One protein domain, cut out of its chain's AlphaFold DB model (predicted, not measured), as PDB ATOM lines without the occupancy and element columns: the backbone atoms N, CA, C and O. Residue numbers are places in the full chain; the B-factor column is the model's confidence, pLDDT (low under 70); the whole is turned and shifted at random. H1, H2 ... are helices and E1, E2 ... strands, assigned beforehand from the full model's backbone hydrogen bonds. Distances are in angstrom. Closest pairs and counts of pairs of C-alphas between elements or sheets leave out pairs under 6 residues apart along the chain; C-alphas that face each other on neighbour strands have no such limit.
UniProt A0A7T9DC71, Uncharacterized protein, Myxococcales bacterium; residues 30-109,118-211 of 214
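What this domain is: This is residues 30 to 109 and 118 to 211 of the 214 residues of an uncharacterized protein of Myxococcales bacterium (UniProt A0A7T9DC71). In a domain of little regular structure, a long ribbon, E1 and E4, has H1 off one end, hairpin E2 E3 off the other, and H3, H4 and H6 beside it. The 174 printed residues have six named helices and six named strands, three antiparallel pairs; these hold 68 residues, class mixed. The whole is compact, radius of gyration of the C-alphas 17.4 A, spanning 59 by 39 by 30 A.

How they stand to each other: E1, residues 42 to 49, has antiparallel neighbour E4, residues 84 to 91; N 42 and O 91, 2.9 A apart, are within hydrogen-bond range. H6, residues 191 to 200, touches H4, residues 160 to 165, closest C-alphas Met 191 and Leu 163, 4.7 A apart. Both have every O i to N i+4 pair within range.

Where its parts are: Find C-alpha 30 at (12.349, -43.348, 11.063); H6 runs 14.0 A to C-alpha 200 at (31.454, -28.237, 11.265).

The domain as a whole: Residues 110 to 117 are cut out, leaving C-alphas 109 and 118 10.3 A apart. Six residues have pLDDT under 70.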
ATOM      1  N   ALA A  30      12.233 -43.931  12.399       95.88
ATOM      2  CA  ALA A  30      12.349 -43.348  11.063       95.88
ATOM      3  C   ALA A  30      13.539 -42.378  10.943       95.88
ATOM      4  O   ALA A  30      14.240 -42.382   9.934       95.88
ATOM      5  N   ASP A  31      13.812 -41.591  11.988       96.00
ATOM      6  CA  ASP A  31      14.961 -40.681  12.017       96.00
ATOM      7  C   ASP A  31      16.275 -41.455  12.067       96.00
ATOM      8  O   ASP A  31      17.199 -41.149  11.321       96.00
ATOM      9  N   ALA A  32      16.346 -42.494  12.902       94.25
ATOM     10  CA  ALA A  32      17.517 -43.358  12.980       94.25
ATOM     11  C   ALA A  32      17.774 -44.089  11.654       94.25
ATOM     12  O   ALA A  32      18.919 -44.207  11.220       94.25
ATOM     13  N   GLU A  33      16.722 -44.576  10.995       94.75
ATOM     14  CA  GLU A  33      16.823 -45.209   9.683       94.75
ATOM     15  C   GLU A  33      17.372 -44.232   8.642       94.75
ATOM     16  O   GLU A  33      18.383 -44.532   8.005       94.75
ATOM     17  N   ARG A  34      16.771 -43.043   8.534       95.12
ATOM     18  CA  ARG A  34      17.210 -42.006   7.598       95.12
ATOM     19  C   ARG A  34      18.654 -41.582   7.849       95.12
ATOM     20  O   ARG A  34      19.452 -41.551   6.918       95.12
ATOM     21  N   PHE A  35      19.007 -41.322   9.107       94.12
ATOM     22  CA  PHE A  35      20.356 -40.920   9.504       94.12
ATOM     23  C   PHE A  35      21.412 -41.934   9.046       94.12
ATOM     24  O   PHE A  35      22.469 -41.553   8.548       94.12
ATOM     25  N   ASN A  36      21.102 -43.230   9.149       91.81
ATOM     26  CA  ASN A  36      21.983 -44.298   8.683       91.81
ATOM     27  C   ASN A  36      22.002 -44.441   7.152       91.81
ATOM     28  O   ASN A  36      23.069 -44.677   6.587       91.81
ATOM     29  N   GLN A  37      20.849 -44.340   6.483       94.50
ATOM     30  CA  GLN A  37      20.739 -44.500   5.027       94.50
ATOM     31  C   GLN A  37      21.428 -43.368   4.262       94.50
ATOM     32  O   GLN A  37      22.100 -43.623   3.265       94.50
ATOM     33  N   GLU A  38      21.288 -42.136   4.746       94.44
ATOM     34  CA  GLU A  38      21.860 -40.936   4.131       94.44
ATOM     35  C   GLU A  38      23.260 -40.595   4.678       94.44
ATOM     36  O   GLU A  38      23.858 -39.608   4.260       94.44
ATOM     37  N   ALA A  39      23.802 -41.413   5.594       94.31
ATOM     38  CA  ALA A  39      25.090 -41.191   6.259       94.31
ATOM     39  C   ALA A  39      25.218 -39.778   6.869       94.31
ATOM     40  O   ALA A  39      26.236 -39.096   6.717       94.31
ATOM     41  N   LEU A  40      24.160 -39.334   7.553       95.81
ATOM     42  CA  LEU A  40      24.077 -37.993   8.121       95.81
ATOM     43  C   LEU A  40      25.019 -37.828   9.319       95.81
ATOM     44  O   LEU A  40      25.400 -38.778   9.998       95.81
ATOM     45  N   THR A  41      25.383 -36.579   9.588       95.19
ATOM     46  CA  THR A  41      25.997 -36.140  10.853       95.19
ATOM     47  C   THR A  41      24.987 -35.377  11.700       95.19
ATOM     48  O   THR A  41      24.966 -35.526  12.917       95.19
ATOM     49  N   TYR A  42      24.111 -34.612  11.050       95.56
ATOM     50  CA  TYR A  42      23.066 -33.834  11.693       95.56
ATOM     51  C   TYR A  42      21.717 -34.111  11.031       95.56
ATOM     52  O   TYR A  42      21.613 -34.171   9.807       95.56
ATOM     53  N   LEU A  43      20.684 -34.243  11.862       96.12
ATOM     54  CA  LEU A  43      19.285 -34.141  11.466       96.12
ATOM     55  C   LEU A  43      18.631 -33.129  12.407       96.12
ATOM     56  O   LEU A  43      18.353 -33.438  13.564       96.12
ATOM     57  N   ILE A  44      18.455 -31.904  11.922       95.56
ATOM     58  CA  ILE A  44      17.980 -30.767  12.712       95.56
ATOM     59  C   ILE A  44      16.617 -30.362  12.181       95.56
ATOM     60  O   ILE A  44      16.467 -30.128  10.988       95.56
ATOM     61  N   ARG A  45      15.633 -30.256  13.073       95.62
ATOM     62  CA  ARG A  45      14.313 -29.700  12.779       95.62
ATOM     63  C   ARG A  45      14.054 -28.562  13.741       95.62
ATOM     64  O   ARG A  45      14.229 -28.742  14.946       95.62
ATOM     65  N   GLY A  46      13.636 -27.421  13.220       94.50
ATOM     66  CA  GLY A  46      13.406 -26.249  14.045       94.50
ATOM     67  C   GLY A  46      12.358 -25.312  13.479       94.50
ATOM     68  O   GLY A  46      11.861 -25.472  12.364       94.50
ATOM     69  N   GLU A  47      12.019 -24.341  14.316       95.56
ATOM     70  CA  GLU A  47      11.131 -23.236  13.998       95.56
ATOM     71  C   GLU A  47      11.776 -21.953  14.528       95.56
ATOM     72  O   GLU A  47      12.184 -21.897  15.692       95.56
ATOM     73  N   LEU A  48      11.867 -20.930  13.684       92.62
ATOM     74  CA  LEU A  48      12.148 -19.565  14.106       92.62
ATOM     75  C   LEU A  48      10.834 -18.800  14.188       92.62
ATOM     76  O   LEU A  48      10.031 -18.823  13.257       92.62
ATOM     77  N   ASN A  49      10.650 -18.087  15.293       92.69
ATOM     78  CA  ASN A  49       9.581 -17.113  15.455       92.69
ATOM     79  C   ASN A  49      10.216 -15.725  15.482       92.69
ATOM     80  O   ASN A  49      11.077 -15.468  16.325       92.69
ATOM     81  N   SER A  50       9.799 -14.843  14.577       80.31
ATOM     82  CA  SER A  50      10.295 -13.467  14.527       80.31
ATOM     83  C   SER A  50       9.246 -12.491  15.051       80.31
ATOM     84  O   SER A  50       8.091 -12.530  14.628       80.31
ATOM     85  N   GLU A  51       9.648 -11.583  15.946       76.56
ATOM     86  CA  GLU A  51       8.776 -10.502  16.430       76.56
ATOM     87  C   GLU A  51       8.443  -9.485  15.330       76.56
ATOM     88  O   GLU A  51       7.338  -8.945  15.316       76.56
ATOM     89  N   SER A  52       9.371  -9.231  14.395       78.44
ATOM     90  CA  SER A  52       9.101  -8.375  13.230       78.44
ATOM     91  C   SER A  52       8.147  -9.056  12.248       78.44
ATOM     92  O   SER A  52       7.393  -8.384  11.545       78.44
ATOM     93  N   GLY A  53       8.168 -10.389  12.242       84.94
ATOM     94  CA  GLY A  53       7.289 -11.234  11.462       84.94
ATOM     95  C   GLY A  53       7.513 -11.140   9.957       84.94
ATOM     96  O   GLY A  53       6.542 -11.274   9.217       84.94
ATOM     97  N   VAL A  54       8.741 -10.851   9.507       92.81
ATOM     98  CA  VAL A  54       9.053 -10.645   8.086       92.81
ATOM     99  C   VAL A  54      10.262 -11.442   7.593       92.81
ATOM    100  O   VAL A  54      11.202 -11.671   8.353       92.81
ATOM    101  N   SER A  55      10.239 -11.772   6.300       93.00
ATOM    102  CA  SER A  55      11.362 -12.275   5.495       93.00
ATOM    103  C   SER A  55      11.710 -11.267   4.406       93.00
ATOM    104  O   SER A  55      10.809 -10.737   3.758       93.00
ATOM    105  N   CYS A  56      12.994 -11.010   4.180       93.38
ATOM    106  CA  CYS A  56      13.487 -10.047   3.194       93.38
ATOM    107  C   CYS A  56      14.426 -10.746   2.189       93.38
ATOM    108  O   CYS A  56      15.634 -10.491   2.214       93.38
ATOM    109  N   PRO A  57      13.912 -11.658   1.341       93.62
ATOM    110  CA  PRO A  57      14.749 -12.441   0.442       93.62
ATOM    111  C   PRO A  57      15.487 -11.566  -0.584       93.62
ATOM    112  O   PRO A  57      14.960 -10.522  -0.985       93.62
ATOM    113  N   PRO A  58      16.686 -11.980  -1.049       92.44
ATOM    114  CA  PRO A  58      17.419 -11.275  -2.097       92.44
ATOM    115  C   PRO A  58      16.521 -11.008  -3.319       92.44
ATOM    116  O   PRO A  58      16.012 -11.965  -3.913       92.44
ATOM    117  N   PRO A  59      16.310  -9.745  -3.742       91.19
ATOM    118  CA  PRO A  59      15.332  -9.412  -4.781       91.19
ATOM    119  C   PRO A  59      15.539 -10.138  -6.110       91.19
ATOM    120  O   PRO A  59      14.581 -10.386  -6.835       91.19
ATOM    121  N   ALA A  60      16.791 -10.461  -6.445       91.56
ATOM    122  CA  ALA A  60      17.132 -11.164  -7.677       91.56
ATOM    123  C   ALA A  60      16.692 -12.641  -7.684       91.56
ATOM    124  O   ALA A  60      16.605 -13.232  -8.759       91.56
ATOM    125  N   LEU A  61      16.437 -13.219  -6.505       94.00
ATOM    126  CA  LEU A  61      16.103 -14.632  -6.301       94.00
ATOM    127  C   LEU A  61      14.686 -14.839  -5.744       94.00
ATOM    128  O   LEU A  61      14.213 -15.968  -5.693       94.00
ATOM    129  N   ALA A  62      14.015 -13.770  -5.315       93.00
ATOM    130  CA  ALA A  62      12.713 -13.825  -4.661       93.00
ATOM    131  C   ALA A  62      11.582 -14.289  -5.608       93.00
ATOM    132  O   ALA A  62      11.372 -13.720  -6.683       93.00
ATOM    133  N   GLU A  63      10.785 -15.267  -5.166       93.81
ATOM    134  CA  GLU A  63       9.651 -15.880  -5.878       93.81
ATOM    135  C   GLU A  63       8.312 -15.622  -5.144       93.81
ATOM    136  O   GLU A  63       7.510 -16.513  -4.877       93.81
ATOM    137  N   VAL A  64       8.060 -14.358  -4.807       88.75
ATOM    138  CA  VAL A  64       7.079 -13.905  -3.794       88.75
ATOM    139  C   VAL A  64       5.646 -13.678  -4.302       88.75
ATOM    140  O   VAL A  64       5.003 -12.690  -3.954       88.75
ATOM    141  N   ALA A  65       5.126 -14.574  -5.144       82.38
ATOM    142  CA  ALA A  65       3.930 -14.322  -5.964       82.38
ATOM    143  C   ALA A  65       2.686 -13.801  -5.206       82.38
ATOM    144  O   ALA A  65       2.028 -12.881  -5.692       82.38
ATOM    145  N   ASP A  66       2.378 -14.358  -4.031       83.00
ATOM    146  CA  ASP A  66       1.162 -14.045  -3.260       83.00
ATOM    147  C   ASP A  66       1.453 -13.432  -1.875       83.00
ATOM    148  O   ASP A  66       0.535 -13.203  -1.079       83.00
ATOM    149  N   ALA A  67       2.724 -13.169  -1.561       87.19
ATOM    150  CA  ALA A  67       3.125 -12.699  -0.243       87.19
ATOM    151  C   ALA A  67       2.853 -11.195  -0.079       87.19
ATOM    152  O   ALA A  67       3.165 -10.375  -0.945       87.19
ATOM    153  N   ALA A  68       2.274 -10.810   1.060       87.56
ATOM    154  CA  ALA A  68       2.024  -9.406   1.362       87.56
ATOM    155  C   ALA A  68       3.335  -8.705   1.737       87.56
ATOM    156  O   ALA A  68       3.944  -9.035   2.759       87.56
ATOM    157  N   GLU A  69       3.739  -7.721   0.932       93.69
ATOM    158  CA  GLU A  69       4.862  -6.844   1.260       93.69
ATOM    159  C   GLU A  69       4.582  -6.096   2.577       93.69
ATOM    160  O   GLU A  69       3.510  -5.521   2.790       93.69
ATOM    161  N   GLN A  70       5.564  -6.108   3.470       93.88
ATOM    162  CA  GLN A  70       5.540  -5.523   4.800       93.88
ATOM    163  C   GLN A  70       6.838  -4.734   5.034       93.88
ATOM    164  O   GLN A  70       7.680  -5.083   5.863       93.88
ATOM    165  N   GLY A  71       6.981  -3.624   4.310       92.94
ATOM    166  CA  GLY A  71       8.107  -2.702   4.457       92.94
ATOM    167  C   GLY A  71       9.385  -3.198   3.782       92.94
ATOM    168  O   GLY A  71       9.338  -3.955   2.818       92.94
ATOM    169  N   SER A  72      10.532  -2.735   4.274       92.19
ATOM    170  CA  SER A  72      11.840  -3.044   3.697       92.19
ATOM    171  C   SER A  72      12.935  -3.126   4.759       92.19
ATOM    172  O   SER A  72      12.842  -2.460   5.794       92.19
ATOM    173  N   ASN A  73      14.005  -3.877   4.487       87.81
ATOM    174  CA  ASN A  73      15.176  -3.925   5.363       87.81
ATOM    175  C   ASN A  73      16.003  -2.620   5.283       87.81
ATOM    176  O   ASN A  73      15.670  -1.686   4.547       87.81
ATOM    177  N   ALA A  74      17.111  -2.542   6.029       85.88
ATOM    178  CA  ALA A  74      17.978  -1.356   6.072       85.88
ATOM    179  C   ALA A  74      18.584  -0.962   4.708       85.88
ATOM    180  O   ALA A  74      19.040   0.170   4.544       85.88
ATOM    181  N   LYS A  75      18.576  -1.877   3.731       84.75
ATOM    182  CA  LYS A  75      19.070  -1.676   2.364       84.75
ATOM    183  C   LYS A  75      17.957  -1.366   1.361       84.75
ATOM    184  O   LYS A  75      18.240  -1.189   0.180       84.75
ATOM    185  N   GLY A  76      16.708  -1.267   1.818       89.31
ATOM    186  CA  GLY A  76      15.551  -1.025   0.957       89.31
ATOM    187  C   GLY A  76      15.075  -2.263   0.195       89.31
ATOM    188  O   GLY A  76      14.277  -2.119  -0.727       89.31
ATOM    189  N   VAL A  77      15.539  -3.463   0.565       89.69
ATOM    190  CA  VAL A  77      15.018  -4.729   0.025       89.69
ATOM    191  C   VAL A  77      13.600  -4.937   0.565       89.69
ATOM    192  O   VAL A  77      13.438  -4.864   1.788       89.69
ATOM    193  N   PRO A  78      12.588  -5.163  -0.296       92.88
ATOM    194  CA  PRO A  78      11.230  -5.462   0.141       92.88
ATOM    195  C   PRO A  78      11.195  -6.670   1.072       92.88
ATOM    196  O   PRO A  78      11.850  -7.680   0.824       92.88
ATOM    197  N   CYS A  79      10.416  -6.556   2.139       94.50
ATOM    198  CA  CYS A  79      10.178  -7.643   3.074       94.50
ATOM    199  C   CYS A  79       8.726  -8.091   2.979       94.50
ATOM    200  O   CYS A  79       7.855  -7.303   2.627       94.50
ATOM    201  N   PHE A  80       8.447  -9.334   3.342       95.12
ATOM    202  CA  PHE A  80       7.136  -9.957   3.228       95.12
ATOM    203  C   PHE A  80       6.740 -10.579   4.556       95.12
ATOM    204  O   PHE A  80       7.600 -11.029   5.309       95.12
ATOM    205  N   SER A  81       5.442 -10.592   4.857       93.38
ATOM    206  CA  SER A  81       4.944 -11.180   6.101       93.38
ATOM    207  C   SER A  81       5.261 -12.677   6.159       93.38
ATOM    208  O   SER A  81       4.777 -13.443   5.330       93.38
ATOM    209  N   ASN A  82       6.068 -13.081   7.140       92.50
ATOM    210  CA  ASN A  82       6.502 -14.457   7.350       92.50
ATOM    211  C   ASN A  82       6.936 -14.675   8.807       92.50
ATOM    212  O   ASN A  82       8.111 -14.661   9.167       92.50
ATOM    213  N   ALA A  83       5.958 -14.784   9.705       91.31
ATOM    214  CA  ALA A  83       6.231 -14.771  11.143       91.31
ATOM    215  C   ALA A  83       6.851 -16.059  11.695       91.31
ATOM    216  O   ALA A  83       7.375 -16.053  12.815       91.31
ATOM    217  N   ARG A  84       6.768 -17.154  10.936       94.38
ATOM    218  CA  ARG A  84       7.238 -18.473  11.346       94.38
ATOM    219  C   ARG A  84       7.984 -19.132  10.211       94.38
ATOM    220  O   ARG A  84       7.410 -19.354   9.156       94.38
ATOM    221  N   ILE A  85       9.224 -19.500  10.493       95.44
ATOM    222  CA  ILE A  85      10.085 -20.193   9.547       95.44
ATOM    223  C   ILE A  85      10.361 -21.577  10.088       95.44
ATOM    224  O   ILE A  85      10.985 -21.724  11.138       95.44
ATOM    225  N   HIS A  86       9.926 -22.593   9.364       97.06
ATOM    226  CA  HIS A  86      10.302 -23.967   9.630       97.06
ATOM    227  C   HIS A  86      11.535 -24.337   8.816       97.06
ATOM    228  O   HIS A  86      11.708 -23.912   7.678       97.06
ATOM    229  N   PHE A  87      12.378 -25.188   9.377       96.69
ATOM    230  CA  PHE A  87      13.503 -25.738   8.639       96.69
ATOM    231  C   PHE A  87      13.767 -27.179   9.048       96.69
ATOM    232  O   PHE A  87      13.545 -27.585  10.195       96.69
ATOM    233  N   GLU A  88      14.262 -27.948   8.087       97.19
ATOM    234  CA  GLU A  88      14.802 -29.278   8.310       97.19
ATOM    235  C   GLU A  88      16.128 -29.408   7.567       97.19
ATOM    236  O   GLU A  88      16.180 -29.293   6.344       97.19
ATOM    237  N   PHE A  89      17.196 -29.685   8.307       96.88
ATOM    238  CA  PHE A  89      18.532 -29.872   7.762       96.88
ATOM    239  C   PHE A  89      19.007 -31.293   8.043       96.88
ATOM    240  O   PHE A  89      19.273 -31.663   9.186       96.88
ATOM    241  N   ALA A  90      19.115 -32.083   6.980       97.12
ATOM    242  CA  ALA A  90      19.768 -33.383   6.976       97.12
ATOM    243  C   ALA A  90      21.148 -33.212   6.334       97.12
ATOM    244  O   ALA A  90      21.249 -33.019   5.123       97.12
ATOM    245  N   VAL A  91      22.208 -33.206   7.146       97.38
ATOM    246  CA  VAL A  91      23.543 -32.785   6.696       97.38
ATOM    247  C   VAL A  91      24.600 -33.822   7.041       97.38
ATOM    248  O   VAL A  91      24.753 -34.218   8.198       97.38
ATOM    249  N   ALA A  92      25.382 -34.221   6.039       96.06
ATOM    250  CA  ALA A  92      26.642 -34.929   6.222       96.06
ATOM    251  C   ALA A  92      27.768 -33.900   6.428       96.06
ATOM    252  O   ALA A  92      28.294 -33.328   5.477       96.06
ATOM    253  N   ALA A  93      28.123 -33.653   7.687       94.50
ATOM    254  CA  ALA A  93      29.102 -32.647   8.101       94.50
ATOM    255  C   ALA A  93      30.110 -33.241   9.093       94.50
ATOM    256  O   ALA A  93      30.439 -32.628  10.105       94.50
ATOM    257  N   ALA A  94      30.578 -34.462   8.824       92.31
ATOM    258  CA  ALA A  94      31.536 -35.138   9.688       92.31
ATOM    259  C   ALA A  94      32.794 -34.272   9.849       92.31
ATOM    260  O   ALA A  94      33.396 -33.865   8.852       92.31
ATOM    261  N   THR A  95      33.173 -33.999  11.095       89.25
ATOM    262  CA  THR A  95      34.326 -33.165  11.446       89.25
ATOM    263  C   THR A  95      35.174 -33.869  12.485       89.25
ATOM    264  O   THR A  95      34.648 -34.474  13.424       89.25
ATOM    265  N   LEU A  96      36.491 -33.778  12.317       87.62
ATOM    266  CA  LEU A  96      37.439 -34.197  13.331       87.62
ATOM    267  C   LEU A  96      37.901 -32.973  14.123       87.62
ATOM    268  O   LEU A  96      38.545 -32.082  13.577       87.62
ATOM    269  N   PHE A  97      37.602 -32.963  15.418       84.25
ATOM    270  CA  PHE A  97      38.029 -31.914  16.338       84.25
ATOM    271  C   PHE A  97      39.344 -32.308  17.020       84.25
ATOM    272  O   PHE A  97      39.431 -33.354  17.670       84.25
ATOM    273  N   GLY A  98      40.372 -31.474  16.882       81.25
ATOM    274  CA  GLY A  98      41.621 -31.584  17.620       81.25
ATOM    275  C   GLY A  98      42.841 -30.972  16.914       81.25
ATOM    276  O   GLY A  98      42.841 -30.814  15.693       81.25
ATOM    277  N   PRO A  99      43.927 -30.702  17.668       84.44
ATOM    278  CA  PRO A  99      44.092 -30.971  19.102       84.44
ATOM    279  C   PRO A  99      43.335 -29.961  19.979       84.44
ATOM    280  O   PRO A  99      43.480 -28.765  19.795       84.44
ATOM    281  N   CYS A 100      42.541 -30.442  20.939       82.88
ATOM    282  CA  CYS A 100      41.796 -29.552  21.833       82.88
ATOM    283  C   CYS A 100      42.710 -28.887  22.862       82.88
ATOM    284  O   CYS A 100      43.611 -29.546  23.391       82.88
ATOM    285  N   GLU A 101      42.440 -27.628  23.192       81.06
ATOM    286  CA  GLU A 101      43.224 -26.831  24.132       81.06
ATOM    287  C   GLU A 101      42.319 -26.073  25.115       81.06
ATOM    288  O   GLU A 101      41.183 -25.719  24.806       81.06
ATOM    289  N   ILE A 102      42.831 -25.814  26.320       77.88
ATOM    290  CA  ILE A 102      42.227 -24.873  27.272       77.88
ATOM    291  C   ILE A 102      43.315 -23.943  27.795       77.88
ATOM    292  O   ILE A 102      44.389 -24.409  28.175       77.88
ATOM    293  N   ASP A 103      43.075 -22.631  27.754       76.44
ATOM    294  CA  ASP A 103      44.062 -21.604  28.120       76.44
ATOM    295  C   ASP A 103      45.430 -21.787  27.418       76.44
ATOM    296  O   ASP A 103      46.490 -21.534  27.996       76.44
ATOM    297  N   GLY A 104      45.416 -22.270  26.167       76.38
ATOM    298  CA  GLY A 104      46.614 -22.558  25.364       76.38
ATOM    299  C   GLY A 104      47.393 -23.813  25.784       76.38
ATOM    300  O   GLY A 104      48.546 -23.987  25.389       76.38
ATOM    301  N   ILE A 105      46.803 -24.677  26.618       79.81
ATOM    302  CA  ILE A 105      47.391 -25.950  27.040       79.81
ATOM    303  C   ILE A 105      46.728 -27.094  26.263       79.81
ATOM    304  O   ILE A 105      45.538 -27.354  26.468       79.81
ATOM    305  N   PRO A 106      47.480 -27.837  25.427       82.56
ATOM    306  CA  PRO A 106      46.926 -28.953  24.675       82.56
ATOM    307  C   PRO A 106      46.516 -30.138  25.556       82.56
ATOM    308  O   PRO A 106      47.297 -30.664  26.353       82.56
ATOM    309  N   GLY A 107      45.315 -30.648  25.307       81.06
ATOM    310  CA  GLY A 107      44.800 -31.898  25.847       81.06
ATOM    311  C   GLY A 107      44.211 -31.809  27.256       81.06
ATOM    312  O   GLY A 107      43.608 -30.822  27.673       81.06
ATOM    313  N   ILE A 108      44.322 -32.926  27.975       81.88
ATOM    314  CA  ILE A 108      43.748 -33.133  29.306       81.88
ATOM    315  C   ILE A 108      44.911 -33.352  30.273       81.88
ATOM    316  O   ILE A 108      45.737 -34.240  30.049       81.88
ATOM    317  N   ASN A 109      44.982 -32.562  31.344       82.56
ATOM    318  CA  ASN A 109      46.008 -32.723  32.367       82.56
ATOM    319  C   ASN A 109      45.574 -33.763  33.406       82.56
ATOM    320  O   ASN A 109      44.817 -33.444  34.315       82.56
ATOM    321  N   VAL A 118      35.923 -34.861  31.762       83.44
ATOM    322  CA  VAL A 118      36.012 -34.093  30.522       83.44
ATOM    323  C   VAL A 118      34.613 -33.889  29.970       83.44
ATOM    324  O   VAL A 118      33.785 -34.797  30.030       83.44
ATOM    325  N   ALA A 119      34.350 -32.692  29.456       85.38
ATOM    326  CA  ALA A 119      33.090 -32.356  28.816       85.38
ATOM    327  C   ALA A 119      33.345 -32.074  27.338       85.38
ATOM    328  O   ALA A 119      34.190 -31.245  26.999       85.38
ATOM    329  N   ILE A 120      32.608 -32.772  26.481       84.62
ATOM    330  CA  ILE A 120      32.478 -32.440  25.064       84.62
ATOM    331  C   ILE A 120      31.199 -31.622  24.948       84.62
ATOM    332  O   ILE A 120      30.159 -32.038  25.462       84.62
ATOM    333  N   THR A 121      31.295 -30.460  24.319       85.44
ATOM    334  CA  THR A 121      30.190 -29.509  24.177       85.44
ATOM    335  C   THR A 121      29.867 -29.359  22.697       85.44
ATOM    336  O   THR A 121      30.766 -29.375  21.862       85.44
ATOM    337  N   ILE A 122      28.581 -29.276  22.371       86.25
ATOM    338  CA  ILE A 122      28.098 -29.000  21.016       86.25
ATOM    339  C   ILE A 122      27.223 -27.757  21.113       86.25
ATOM    340  O   ILE A 122      26.227 -27.763  21.841       86.25
ATOM    341  N   HIS A 123      27.601 -26.713  20.384       88.44
ATOM    342  CA  HIS A 123      26.915 -25.426  20.368       88.44
ATOM    343  C   HIS A 123      26.007 -25.307  19.145       88.44
ATOM    344  O   HIS A 123      26.459 -25.270  18.002       88.44
ATOM    345  N   GLY A 124      24.692 -25.287  19.374       88.69
ATOM    346  CA  GLY A 124      23.702 -25.214  18.293       88.69
ATOM    347  C   GLY A 124      23.543 -23.816  17.685       88.69
ATOM    348  O   GLY A 124      23.037 -23.673  16.576       88.69
ATOM    349  N   ASP A 125      23.976 -22.783  18.399       90.62
ATOM    350  CA  ASP A 125      23.860 -21.377  18.021       90.62
ATOM    351  C   ASP A 125      24.879 -20.923  16.971       90.62
ATOM    352  O   ASP A 125      24.667 -19.876  16.358       90.62
ATOM    353  N   HIS A 126      25.890 -21.743  16.672       92.38
ATOM    354  CA  HIS A 126      26.782 -21.582  15.517       92.38
ATOM    355  C   HIS A 126      26.021 -21.429  14.200       92.38
ATOM    356  O   HIS A 126      26.438 -20.686  13.317       92.38
ATOM    357  N   LEU A 127      24.852 -22.072  14.077       92.88
ATOM    358  CA  LEU A 127      23.957 -21.901  12.927       92.88
ATOM    359  C   LEU A 127      23.549 -20.442  12.689       92.88
ATOM    360  O   LEU A 127      23.151 -20.078  11.584       92.88
ATOM    361  N   PHE A 128      23.630 -19.607  13.720       92.94
ATOM    362  CA  PHE A 128      23.266 -18.203  13.661       92.94
ATOM    363  C   PHE A 128      24.479 -17.285  13.659       92.94
ATOM    364  O   PHE A 128      24.286 -16.079  13.599       92.94
ATOM    365  N   PHE A 129      25.705 -17.792  13.750       93.31
ATOM    366  CA  PHE A 129      26.875 -16.921  13.765       93.31
ATOM    367  C   PHE A 129      26.977 -16.173  12.445       93.31
ATOM    368  O   PHE A 129      26.534 -16.661  11.416       93.31
ATOM    369  N   ASN A 130      27.552 -14.977  12.471       91.81
ATOM    370  CA  ASN A 130      27.841 -14.202  11.272       91.81
ATOM    371  C   ASN A 130      29.165 -14.619  10.608       91.81
ATOM    372  O   ASN A 130      29.471 -14.134   9.524       91.81
ATOM    373  N   GLY A 131      29.954 -15.500  11.220       90.19
ATOM    374  CA  GLY A 131      31.250 -15.942  10.705       90.19
ATOM    375  C   GLY A 131      31.753 -17.217  11.375       90.19
ATOM    376  O   GLY A 131      30.973 -17.911  12.025       90.19
ATOM    377  N   PHE A 132      33.044 -17.505  11.201       88.81
ATOM    378  CA  PHE A 132      33.709 -18.723  11.681       88.81
ATOM    379  C   PHE A 132      34.860 -18.350  12.627       88.81
ATOM    380  O   PHE A 132      35.988 -18.156  12.164       88.81
ATOM    381  N   PRO A 133      34.593 -18.147  13.928       77.50
ATOM    382  CA  PRO A 133      35.655 -17.857  14.878       77.50
ATOM    383  C   PRO A 133      36.515 -19.112  15.093       77.50
ATOM    384  O   PRO A 133      35.996 -20.219  15.207       77.50
ATOM    385  N   GLU A 134      37.829 -18.922  15.167       69.06
ATOM    386  CA  GLU A 134      38.747 -19.870  15.802       69.06
ATOM    387  C   GLU A 134      39.171 -19.222  17.121       69.06
ATOM    388  O   GLU A 134      39.732 -18.117  17.100       69.06
ATOM    389  N   GLY A 135      38.906 -19.840  18.270       68.12
ATOM    390  CA  GLY A 135      39.131 -19.156  19.540       68.12
ATOM    391  C   GLY A 135      37.904 -18.412  20.056       68.12
ATOM    392  O   GLY A 135      36.752 -18.682  19.738       68.12
ATOM    393  N   SER A 136      38.195 -17.367  20.831       68.62
ATOM    394  CA  SER A 136      37.183 -16.541  21.482       68.62
ATOM    395  C   SER A 136      36.099 -16.026  20.527       68.62
ATOM    396  O   SER A 136      36.366 -15.252  19.607       68.62
ATOM    397  N   GLU A 137      34.844 -16.312  20.867       75.25
ATOM    398  CA  GLU A 137      33.657 -15.818  20.162       75.25
ATOM    399  C   GLU A 137      33.341 -14.324  20.396       75.25
ATOM    400  O   GLU A 137      32.264 -13.845  20.036       75.25
ATOM    401  N   GLY A 138      34.240 -13.544  21.012       67.38
ATOM    402  CA  GLY A 138      33.957 -12.187  21.511       67.38
ATOM    403  C   GLY A 138      33.525 -11.145  20.462       67.38
ATOM    404  O   GLY A 138      33.134 -10.040  20.833       67.38
ATOM    405  N   GLY A 139      33.585 -11.477  19.170       79.31
ATOM    406  CA  GLY A 139      33.140 -10.638  18.050       79.31
ATOM    407  C   GLY A 139      31.951 -11.189  17.258       79.31
ATOM    408  O   GLY A 139      31.565 -10.578  16.260       79.31
ATOM    409  N   ILE A 140      31.381 -12.324  17.668       88.75
ATOM    410  CA  ILE A 140      30.298 -12.986  16.944       88.75
ATOM    411  C   ILE A 140      28.957 -12.312  17.202       88.75
ATOM    412  O   ILE A 140      28.560 -12.041  18.337       88.75
ATOM    413  N   VAL A 141      28.216 -12.103  16.119       91.06
ATOM    414  CA  VAL A 141      26.822 -11.669  16.147       91.06
ATOM    415  C   VAL A 141      25.947 -12.833  15.704       91.06
ATOM    416  O   VAL A 141      26.212 -13.461  14.683       91.06
ATOM    417  N   ARG A 142      24.880 -13.099  16.462       91.75
ATOM    418  CA  ARG A 142      23.875 -14.108  16.112       91.75
ATOM    419  C   ARG A 142      22.800 -13.469  15.222       91.75
ATOM    420  O   ARG A 142      22.093 -12.565  15.661       91.75
ATOM    421  N   LEU A 143      22.695 -13.919  13.976       90.81
ATOM    422  CA  LEU A 143      21.890 -13.352  12.892       90.81
ATOM    423  C   LEU A 143      20.767 -14.294  12.439       90.81
ATOM    424  O   LEU A 143      20.649 -14.582  11.260       90.81
ATOM    425  N   ALA A 144      19.901 -14.765  13.338       91.38
ATOM    426  CA  ALA A 144      18.858 -15.743  12.982       91.38
ATOM    427  C   ALA A 144      17.949 -15.333  11.796       91.38
ATOM    428  O   ALA A 144      17.416 -16.205  11.115       91.38
ATOM    429  N   GLN A 145      17.814 -14.028  11.522       90.50
ATOM    430  CA  GLN A 145      17.064 -13.488  10.382       90.50
ATOM    431  C   GLN A 145      17.543 -14.037   9.027       90.50
ATOM    432  O   GLN A 145      16.723 -14.186   8.129       90.50
ATOM    433  N   TRP A 146      18.822 -14.413   8.884       90.75
ATOM    434  CA  TRP A 146      19.353 -14.898   7.605       90.75
ATOM    435  C   TRP A 146      18.608 -16.133   7.089       90.75
ATOM    436  O   TRP A 146      18.417 -16.269   5.886       90.75
ATOM    437  N   LEU A 147      18.148 -17.006   7.993       92.31
ATOM    438  CA  LEU A 147      17.339 -18.165   7.626       92.31
ATOM    439  C   LEU A 147      15.975 -17.736   7.093       92.31
ATOM    440  O   LEU A 147      15.553 -18.236   6.062       92.31
ATOM    441  N   ALA A 148      15.311 -16.782   7.747       93.00
ATOM    442  CA  ALA A 148      14.040 -16.254   7.258       93.00
ATOM    443  C   ALA A 148      14.179 -15.609   5.874       93.00
ATOM    444  O   ALA A 148      13.297 -15.765   5.038       93.00
ATOM    445  N   ASP A 149      15.296 -14.933   5.616       93.38
ATOM    446  CA  ASP A 149      15.578 -14.294   4.329       93.38
ATOM    447  C   ASP A 149      15.987 -15.307   3.240       93.38
ATOM    448  O   ASP A 149      16.006 -14.970   2.061       93.38
ATOM    449  N   CYS A 150      16.292 -16.557   3.606       94.31
ATOM    450  CA  CYS A 150      16.539 -17.639   2.648       94.31
ATOM    451  C   CYS A 150      15.262 -18.353   2.180       94.31
ATOM    452  O   CYS A 150      15.358 -19.191   1.291       94.31
ATOM    453  N   ASP A 151      14.100 -18.052   2.763       95.00
ATOM    454  CA  ASP A 151      12.795 -18.506   2.270       95.00
ATOM    455  C   ASP A 151      12.398 -17.625   1.072       95.00
ATOM    456  O   ASP A 151      11.876 -16.515   1.225       95.00
ATOM    457  N   LEU A 152      12.761 -18.077  -0.130       95.31
ATOM    458  CA  LEU A 152      12.693 -17.279  -1.356       95.31
ATOM    459  C   LEU A 152      11.262 -17.149  -1.872       95.31
ATOM    460  O   LEU A 152      10.931 -16.145  -2.506       95.31
ATOM    461  N   ASN A 153      10.428 -18.154  -1.615       95.69
ATOM    462  CA  ASN A 153       9.028 -18.175  -2.030       95.69
ATOM    463  C   ASN A 153       8.066 -17.707  -0.918       95.69
ATOM    464  O   ASN A 153       6.883 -17.490  -1.189       95.69
ATOM    465  N   VAL A 154       8.580 -17.486   0.297       94.81
ATOM    466  CA  VAL A 154       7.851 -17.000   1.476       94.81
ATOM    467  C   VAL A 154       6.722 -17.966   1.859       94.81
ATOM    468  O   VAL A 154       5.606 -17.564   2.200       94.81
ATOM    469  N   ASP A 155       6.996 -19.271   1.786       94.81
ATOM    470  CA  ASP A 155       6.046 -20.325   2.160       94.81
ATOM    471  C   ASP A 155       6.128 -20.731   3.648       94.81
ATOM    472  O   ASP A 155       5.351 -21.567   4.131       94.81
ATOM    473  N   GLY A 156       7.031 -20.090   4.395       94.38
ATOM    474  CA  GLY A 156       7.299 -20.349   5.802       94.38
ATOM    475  C   GLY A 156       8.249 -21.523   6.017       94.38
ATOM    476  O   GLY A 156       8.308 -22.059   7.132       94.38
ATOM    477  N   ARG A 157       8.966 -21.981   4.984       96.00
ATOM    478  CA  ARG A 157       9.938 -23.072   5.071       96.00
ATOM    479  C   ARG A 157      11.215 -22.734   4.323       96.00
ATOM    480  O   ARG A 157      11.193 -22.364   3.167       96.00
ATOM    481  N   VAL A 158      12.349 -23.002   4.963       96.69
ATOM    482  CA  VAL A 158      13.654 -22.952   4.293       96.69
ATOM    483  C   VAL A 158      14.037 -24.349   3.847       96.69
ATOM    484  O   VAL A 158      14.192 -25.269   4.661       96.69
ATOM    485  N   SER A 159      14.222 -24.504   2.546       96.88
ATOM    486  CA  SER A 159      14.660 -25.733   1.907       96.88
ATOM    487  C   SER A 159      16.157 -25.718   1.592       96.88
ATOM    488  O   SER A 159      16.798 -24.679   1.430       96.88
ATOM    489  N   GLN A 160      16.732 -26.912   1.431       97.31
ATOM    490  CA  GLN A 160      18.098 -27.047   0.924       97.31
ATOM    491  C   GLN A 160      18.258 -26.429  -0.475       97.31
ATOM    492  O   GLN A 160      19.313 -25.877  -0.772       97.31
ATOM    493  N   ALA A 161      17.234 -26.513  -1.331       97.88
ATOM    494  CA  ALA A 161      17.297 -25.986  -2.693       97.88
ATOM    495  C   ALA A 161      17.445 -24.456  -2.704       97.88
ATOM    496  O   ALA A 161      18.269 -23.929  -3.450       97.88
ATOM    497  N   GLU A 162      16.721 -23.756  -1.833       97.12
ATOM    498  CA  GLU A 162      16.848 -22.304  -1.687       97.12
ATOM    499  C   GLU A 162      18.237 -21.923  -1.178       97.12
ATOM    500  O   GLU A 162      18.920 -21.111  -1.801       97.12
ATOM    501  N   LEU A 163      18.727 -22.601  -0.134       97.25
ATOM    502  CA  LEU A 163      20.085 -22.392   0.380       97.25
ATOM    503  C   LEU A 163      21.166 -22.647  -0.683       97.25
ATOM    504  O   LEU A 163      22.197 -21.980  -0.698       97.25
ATOM    505  N   GLN A 164      20.950 -23.601  -1.588       97.69
ATOM    506  CA  GLN A 164      21.873 -23.882  -2.690       97.69
ATOM    507  C   GLN A 164      21.826 -22.834  -3.808       97.69
ATOM    508  O   GLN A 164      22.786 -22.736  -4.575       97.69
ATOM    509  N   SER A 165      20.740 -22.069  -3.910       96.38
ATOM    510  CA  SER A 165      20.555 -21.043  -4.941       96.38
ATOM    511  C   SER A 165      21.150 -19.680  -4.571       96.38
ATOM    512  O   SER A 165      21.437 -18.886  -5.463       96.38
ATOM    513  N   ILE A 166      21.372 -19.429  -3.277       94.94
ATOM    514  CA  ILE A 166      21.900 -18.164  -2.757       94.94
ATOM    515  C   ILE A 166      23.425 -18.247  -2.689       94.94
ATOM    516  O   ILE A 166      23.975 -19.086  -1.967       94.94
ATOM    517  N   ALA A 167      24.123 -17.373  -3.415       93.38
ATOM    518  CA  ALA A 167      25.575 -17.290  -3.344       93.38
ATOM    519  C   ALA A 167      26.016 -16.509  -2.091       93.38
ATOM    520  O   ALA A 167      25.312 -15.605  -1.639       93.38
ATOM    521  N   PRO A 168      27.227 -16.743  -1.550       87.69
ATOM    522  CA  PRO A 168      27.702 -15.971  -0.404       87.69
ATOM    523  C   PRO A 168      27.900 -14.475  -0.706       87.69
ATOM    524  O   PRO A 168      27.976 -13.677   0.219       87.69
ATOM    525  N   SER A 169      27.981 -14.064  -1.977       85.00
ATOM    526  CA  SER A 169      27.957 -12.644  -2.368       85.00
ATOM    527  C   SER A 169      26.606 -11.981  -2.099       85.00
ATOM    528  O   SER A 169      26.555 -10.802  -1.734       85.00
ATOM    529  N   ASP A 170      25.529 -12.753  -2.228       86.50
ATOM    530  CA  ASP A 170      24.151 -12.294  -2.058       86.50
ATOM    531  C   ASP A 170      23.829 -12.116  -0.567       86.50
ATOM    532  O   ASP A 170      22.928 -11.364  -0.207       86.50
ATOM    533  N   LEU A 171      24.646 -12.695   0.330       76.62
ATOM    534  CA  LEU A 171      24.584 -12.406   1.764       76.62
ATOM    535  C   LEU A 171      24.739 -10.927   2.070       76.62
ATOM    536  O   LEU A 171      24.189 -10.466   3.058       76.62
ATOM    537  N   SER A 172      25.464 -10.169   1.246       74.06
ATOM    538  CA  SER A 172      25.554  -8.727   1.457       74.06
ATOM    539  C   SER A 172      24.207  -8.025   1.250       74.06
ATOM    540  O   SER A 172      24.005  -6.953   1.817       74.06
ATOM    541  N   GLU A 173      23.273  -8.610   0.501       73.56
ATOM    542  CA  GLU A 173      21.896  -8.117   0.363       73.56
ATOM    543  C   GLU A 173      21.035  -8.489   1.581       73.56
ATOM    544  O   GLU A 173      20.133  -7.728   1.945       73.56
ATOM    545  N   ILE A 174      21.382  -9.595   2.250       74.31
ATOM    546  CA  ILE A 174      20.774 -10.083   3.496       74.31
ATOM    547  C   ILE A 174      21.283  -9.262   4.697       74.31
ATOM    548  O   ILE A 174      20.514  -8.577   5.368       74.31
ATOM    549  N   ASP A 175      22.595  -9.275   4.959       83.12
ATOM    550  CA  ASP A 175      23.243  -8.573   6.069       83.12
ATOM    551  C   ASP A 175      24.746  -8.336   5.808       83.12
ATOM    552  O   ASP A 175      25.513  -9.247   5.515       83.12
ATOM    553  N   GLU A 176      25.235  -7.107   5.961       85.25
ATOM    554  CA  GLU A 176      26.666  -6.803   5.767       85.25
ATOM    555  C   GLU A 176      27.577  -7.256   6.909       85.25
ATOM    556  O   GLU A 176      28.800  -7.185   6.791       85.25
ATOM    557  N   ARG A 177      27.003  -7.717   8.023       89.12
ATOM    558  CA  ARG A 177      27.764  -8.182   9.185       89.12
ATOM    559  C   ARG A 177      28.390  -9.558   8.974       89.12
ATOM    560  O   ARG A 177      29.153  -9.981   9.841       89.12
ATOM    561  N   PHE A 178      28.098 -10.257   7.875       89.12
ATOM    562  CA  PHE A 178      28.706 -11.553   7.576       89.12
ATOM    563  C   PHE A 178      30.227 -11.459   7.363       89.12
ATOM    564  O   PHE A 178      30.741 -10.595   6.653       89.12
ATOM    565  N   GLN A 179      30.953 -12.390   7.975       89.00
ATOM    566  CA  GLN A 179      32.407 -12.522   7.965       89.00
ATOM    567  C   GLN A 179      32.771 -13.945   7.532       89.00
ATOM    568  O   GLN A 179      32.904 -14.852   8.345       89.00
ATOM    569  N   LEU A 180      32.913 -14.154   6.224       89.44
ATOM    570  CA  LEU A 180      33.019 -15.495   5.628       89.44
ATOM    571  C   LEU A 180      34.428 -16.112   5.671       89.44
ATOM    572  O   LEU A 180      34.620 -17.257   5.261       89.44
ATOM    573  N   GLY A 181      35.424 -15.348   6.123       87.00
ATOM    574  CA  GLY A 181      36.782 -15.856   6.316       87.00
ATOM    575  C   GLY A 181      36.826 -16.951   7.385       87.00
ATOM    576  O   GLY A 181      36.008 -16.951   8.298       87.00
ATOM    577  N   GLY A 182      37.771 -17.886   7.259       87.25
ATOM    578  CA  GLY A 182      37.937 -18.990   8.220       87.25
ATOM    579  C   GLY A 182      36.991 -20.180   8.015       87.25
ATOM    580  O   GLY A 182      37.078 -21.154   8.754       87.25
ATOM    581  N   SER A 183      36.116 -20.143   7.002       91.88
ATOM    582  CA  SER A 183      35.188 -21.243   6.714       91.88
ATOM    583  C   SER A 183      35.909 -22.598   6.545       91.88
ATOM    584  O   SER A 183      36.810 -22.692   5.703       91.88
ATOM    585  N   PRO A 184      35.475 -23.665   7.253       91.62
ATOM    586  CA  PRO A 184      35.964 -25.031   7.051       91.62
ATOM    587  C   PRO A 184      35.814 -25.538   5.608       91.62
ATOM    588  O   PRO A 184      36.601 -26.361   5.145       91.62
ATOM    589  N   ILE A 185      34.789 -25.064   4.893       93.19
ATOM    590  CA  ILE A 185      34.596 -25.318   3.463       93.19
ATOM    591  C   ILE A 185      35.060 -24.082   2.696       93.19
ATOM    592  O   ILE A 185      34.524 -22.989   2.885       93.19
ATOM    593  N   SER A 186      36.053 -24.249   1.824       90.62
ATOM    594  CA  SER A 186      36.591 -23.160   1.011       90.62
ATOM    595  C   SER A 186      36.864 -23.620  -0.428       90.62
ATOM    596  O   SER A 186      37.558 -24.625  -0.618       90.62
ATOM    597  N   PRO A 187      36.360 -22.897  -1.447       91.94
ATOM    598  CA  PRO A 187      35.476 -21.731  -1.332       91.94
ATOM    599  C   PRO A 187      34.056 -22.122  -0.888       91.94
ATOM    600  O   PRO A 187      33.618 -23.243  -1.130       91.94
ATOM    601  N   LEU A 188      33.325 -21.183  -0.282       93.88
ATOM    602  CA  LEU A 188      31.876 -21.307  -0.111       93.88
ATOM    603  C   LEU A 188      31.200 -21.072  -1.468       93.88
ATOM    604  O   LEU A 188      31.382 -20.006  -2.060       93.88
ATOM    605  N   GLY A 189      30.452 -22.052  -1.971       95.56
ATOM    606  CA  GLY A 189      29.715 -21.933  -3.228       95.56
ATOM    607  C   GLY A 189      28.325 -21.328  -3.053       95.56
ATOM    608  O   GLY A 189      27.860 -20.609  -3.933       95.56
ATOM    609  N   ASN A 190      27.674 -21.604  -1.922       95.75
ATOM    610  CA  ASN A 190      26.306 -21.178  -1.617       95.75
ATOM    611  C   ASN A 190      26.027 -21.189  -0.102       95.75
ATOM    612  O   ASN A 190      26.895 -21.518   0.713       95.75
ATOM    613  N   MET A 191      24.801 -20.843   0.286       95.25
ATOM    614  CA  MET A 191      24.373 -20.840   1.687       95.25
ATOM    615  C   MET A 191      24.211 -22.231   2.301       95.25
ATOM    616  O   MET A 191      24.273 -22.368   3.523       95.25
ATOM    617  N   TRP A 192      24.081 -23.284   1.493       97.31
ATOM    618  CA  TRP A 192      24.150 -24.654   2.003       97.31
ATOM    619  C   TRP A 192      25.565 -25.020   2.463       97.31
ATOM    620  O   TRP A 192      25.729 -25.638   3.519       97.31
ATOM    621  N   ASP A 193      26.595 -24.586   1.731       96.94
ATOM    622  CA  ASP A 193      27.987 -24.722   2.169       96.94
ATOM    623  C   ASP A 193      28.232 -23.907   3.442       96.94
ATOM    624  O   ASP A 193      28.891 -24.391   4.357       96.94
ATOM    625  N   TYR A 194      27.652 -22.705   3.543       95.19
ATOM    626  CA  TYR A 194      27.731 -21.875   4.748       95.19
ATOM    627  C   TYR A 194      27.125 -22.575   5.975       95.19
ATOM    628  O   TYR A 194      27.794 -22.717   7.000       95.19
ATOM    629  N   LEU A 195      25.889 -23.074   5.854       96.31
ATOM    630  CA  LEU A 195      25.216 -23.865   6.888       96.31
ATOM    631  C   LEU A 195      26.063 -25.084   7.283       96.31
ATOM    632  O   LEU A 195      26.292 -25.333   8.465       96.31
ATOM    633  N   THR A 196      26.549 -25.831   6.289       97.00
ATOM    634  CA  THR A 196      27.379 -27.020   6.514       97.00
ATOM    635  C   THR A 196      28.665 -26.646   7.246       97.00
ATOM    636  O   THR A 196      29.028 -27.321   8.204       97.00
ATOM    637  N   SER A 197      29.321 -25.549   6.867       95.38
ATOM    638  CA  SER A 197      30.481 -25.011   7.575       95.38
ATOM    639  C   SER A 197      30.164 -24.670   9.032       95.38
ATOM    640  O   SER A 197      30.933 -25.061   9.902       95.38
ATOM    641  N   GLN A 198      29.024 -24.042   9.339       94.56
ATOM    642  CA  GLN A 198      28.650 -23.759  10.734       94.56
ATOM    643  C   GLN A 198      28.410 -25.035  11.551       94.56
ATOM    644  O   GLN A 198      28.778 -25.128  12.721       94.56
ATOM    645  N   LEU A 199      27.852 -26.076  10.933       94.94
ATOM    646  CA  LEU A 199      27.714 -27.385  11.576       94.94
ATOM    647  C   LEU A 199      29.065 -28.061  11.846       94.94
ATOM    648  O   LEU A 199      29.188 -28.869  12.771       94.94
ATOM    649  N   LYS A 200      30.095 -27.730  11.062       93.44
ATOM    650  CA  LYS A 200      31.454 -28.237  11.265       93.44
ATOM    651  C   LYS A 200      32.191 -27.537  12.407       93.44
ATOM    652  O   LYS A 200      33.175 -28.103  12.865       93.44
ATOM    653  N   THR A 201      31.725 -26.387  12.893       90.81
ATOM    654  CA  THR A 201      32.399 -25.617  13.955       90.81
ATOM    655  C   THR A 201      31.792 -25.809  15.351       90.81
ATOM    656  O   THR A 201      32.341 -25.296  16.313       90.81
ATOM    657  N   GLN A 202      30.707 -26.580  15.510       88.50
ATOM    658  CA  GLN A 202      29.958 -26.654  16.782       88.50
ATOM    659  C   GLN A 202      30.707 -27.284  17.970       88.50
ATOM    660  O   GLN A 202      30.291 -27.121  19.120       88.50
ATOM    661  N   GLY A 203      31.741 -28.086  17.709       86.75
ATOM    662  CA  GLY A 203      32.392 -28.917  18.719       86.75
ATOM    663  C   GLY A 203      33.383 -28.139  19.579       86.75
ATOM    664  O   GLY A 203      34.401 -27.680  19.078       86.75
ATOM    665  N   HIS A 204      33.115 -28.089  20.882       84.62
ATOM    666  CA  HIS A 204      33.967 -27.458  21.891       84.62
ATOM    667  C   HIS A 204      34.352 -28.433  23.005       84.62
ATOM    668  O   HIS A 204      33.737 -29.486  23.221       84.62
ATOM    669  N   TYR A 205      35.373 -28.056  23.764       82.75
ATOM    670  CA  TYR A 205      35.938 -28.820  24.863       82.75
ATOM    671  C   TYR A 205      35.866 -28.017  26.166       82.75
ATOM    672  O   TYR A 205      36.304 -26.885  26.230       82.75
ATOM    673  N   GLN A 206      35.316 -28.593  27.240       81.94
ATOM    674  CA  GLN A 206      35.129 -27.900  28.531       81.94
ATOM    675  C   GLN A 206      34.302 -26.593  28.454       81.94
ATOM    676  O   GLN A 206      34.638 -25.599  29.096       81.94
ATOM    677  N   GLY A 207      33.194 -26.599  27.711       79.31
ATOM    678  CA  GLY A 207      32.334 -25.426  27.514       79.31
ATOM    679  C   GLY A 207      32.745 -24.647  26.271       79.31
ATOM    680  O   GLY A 207      32.156 -24.872  25.222       79.31
ATOM    681  N   GLU A 208      33.784 -23.819  26.392       76.19
ATOM    682  CA  GLU A 208      34.274 -22.905  25.335       76.19
ATOM    683  C   GLU A 208      35.738 -23.161  24.938       76.19
ATOM    684  O   GLU A 208      36.370 -22.340  24.286       76.19
ATOM    685  N   GLY A 209      36.350 -24.250  25.407       65.31
ATOM    686  CA  GLY A 209      37.712 -24.596  25.011       65.31
ATOM    687  C   GLY A 209      37.755 -25.029  23.552       65.31
ATOM    688  O   GLY A 209      36.886 -25.759  23.064       65.31
ATOM    689  N   GLU A 210      38.797 -24.585  22.870       68.25
ATOM    690  CA  GLU A 210      38.926 -24.721  21.430       68.25
ATOM    691  C   GLU A 210      39.355 -26.122  21.035       68.25
ATOM    692  O   GLU A 210      40.261 -26.714  21.627       68.25
ATOM    693  N   CYS A 211      38.765 -26.620  19.959       74.69
ATOM    694  CA  CYS A 211      39.317 -27.729  19.208       74.69
ATOM    695  C   CYS A 211      39.379 -27.301  17.740       74.69
ATOM    696  O   CYS A 211      38.326 -27.222  17.106       74.69
TER     697      CYS A 211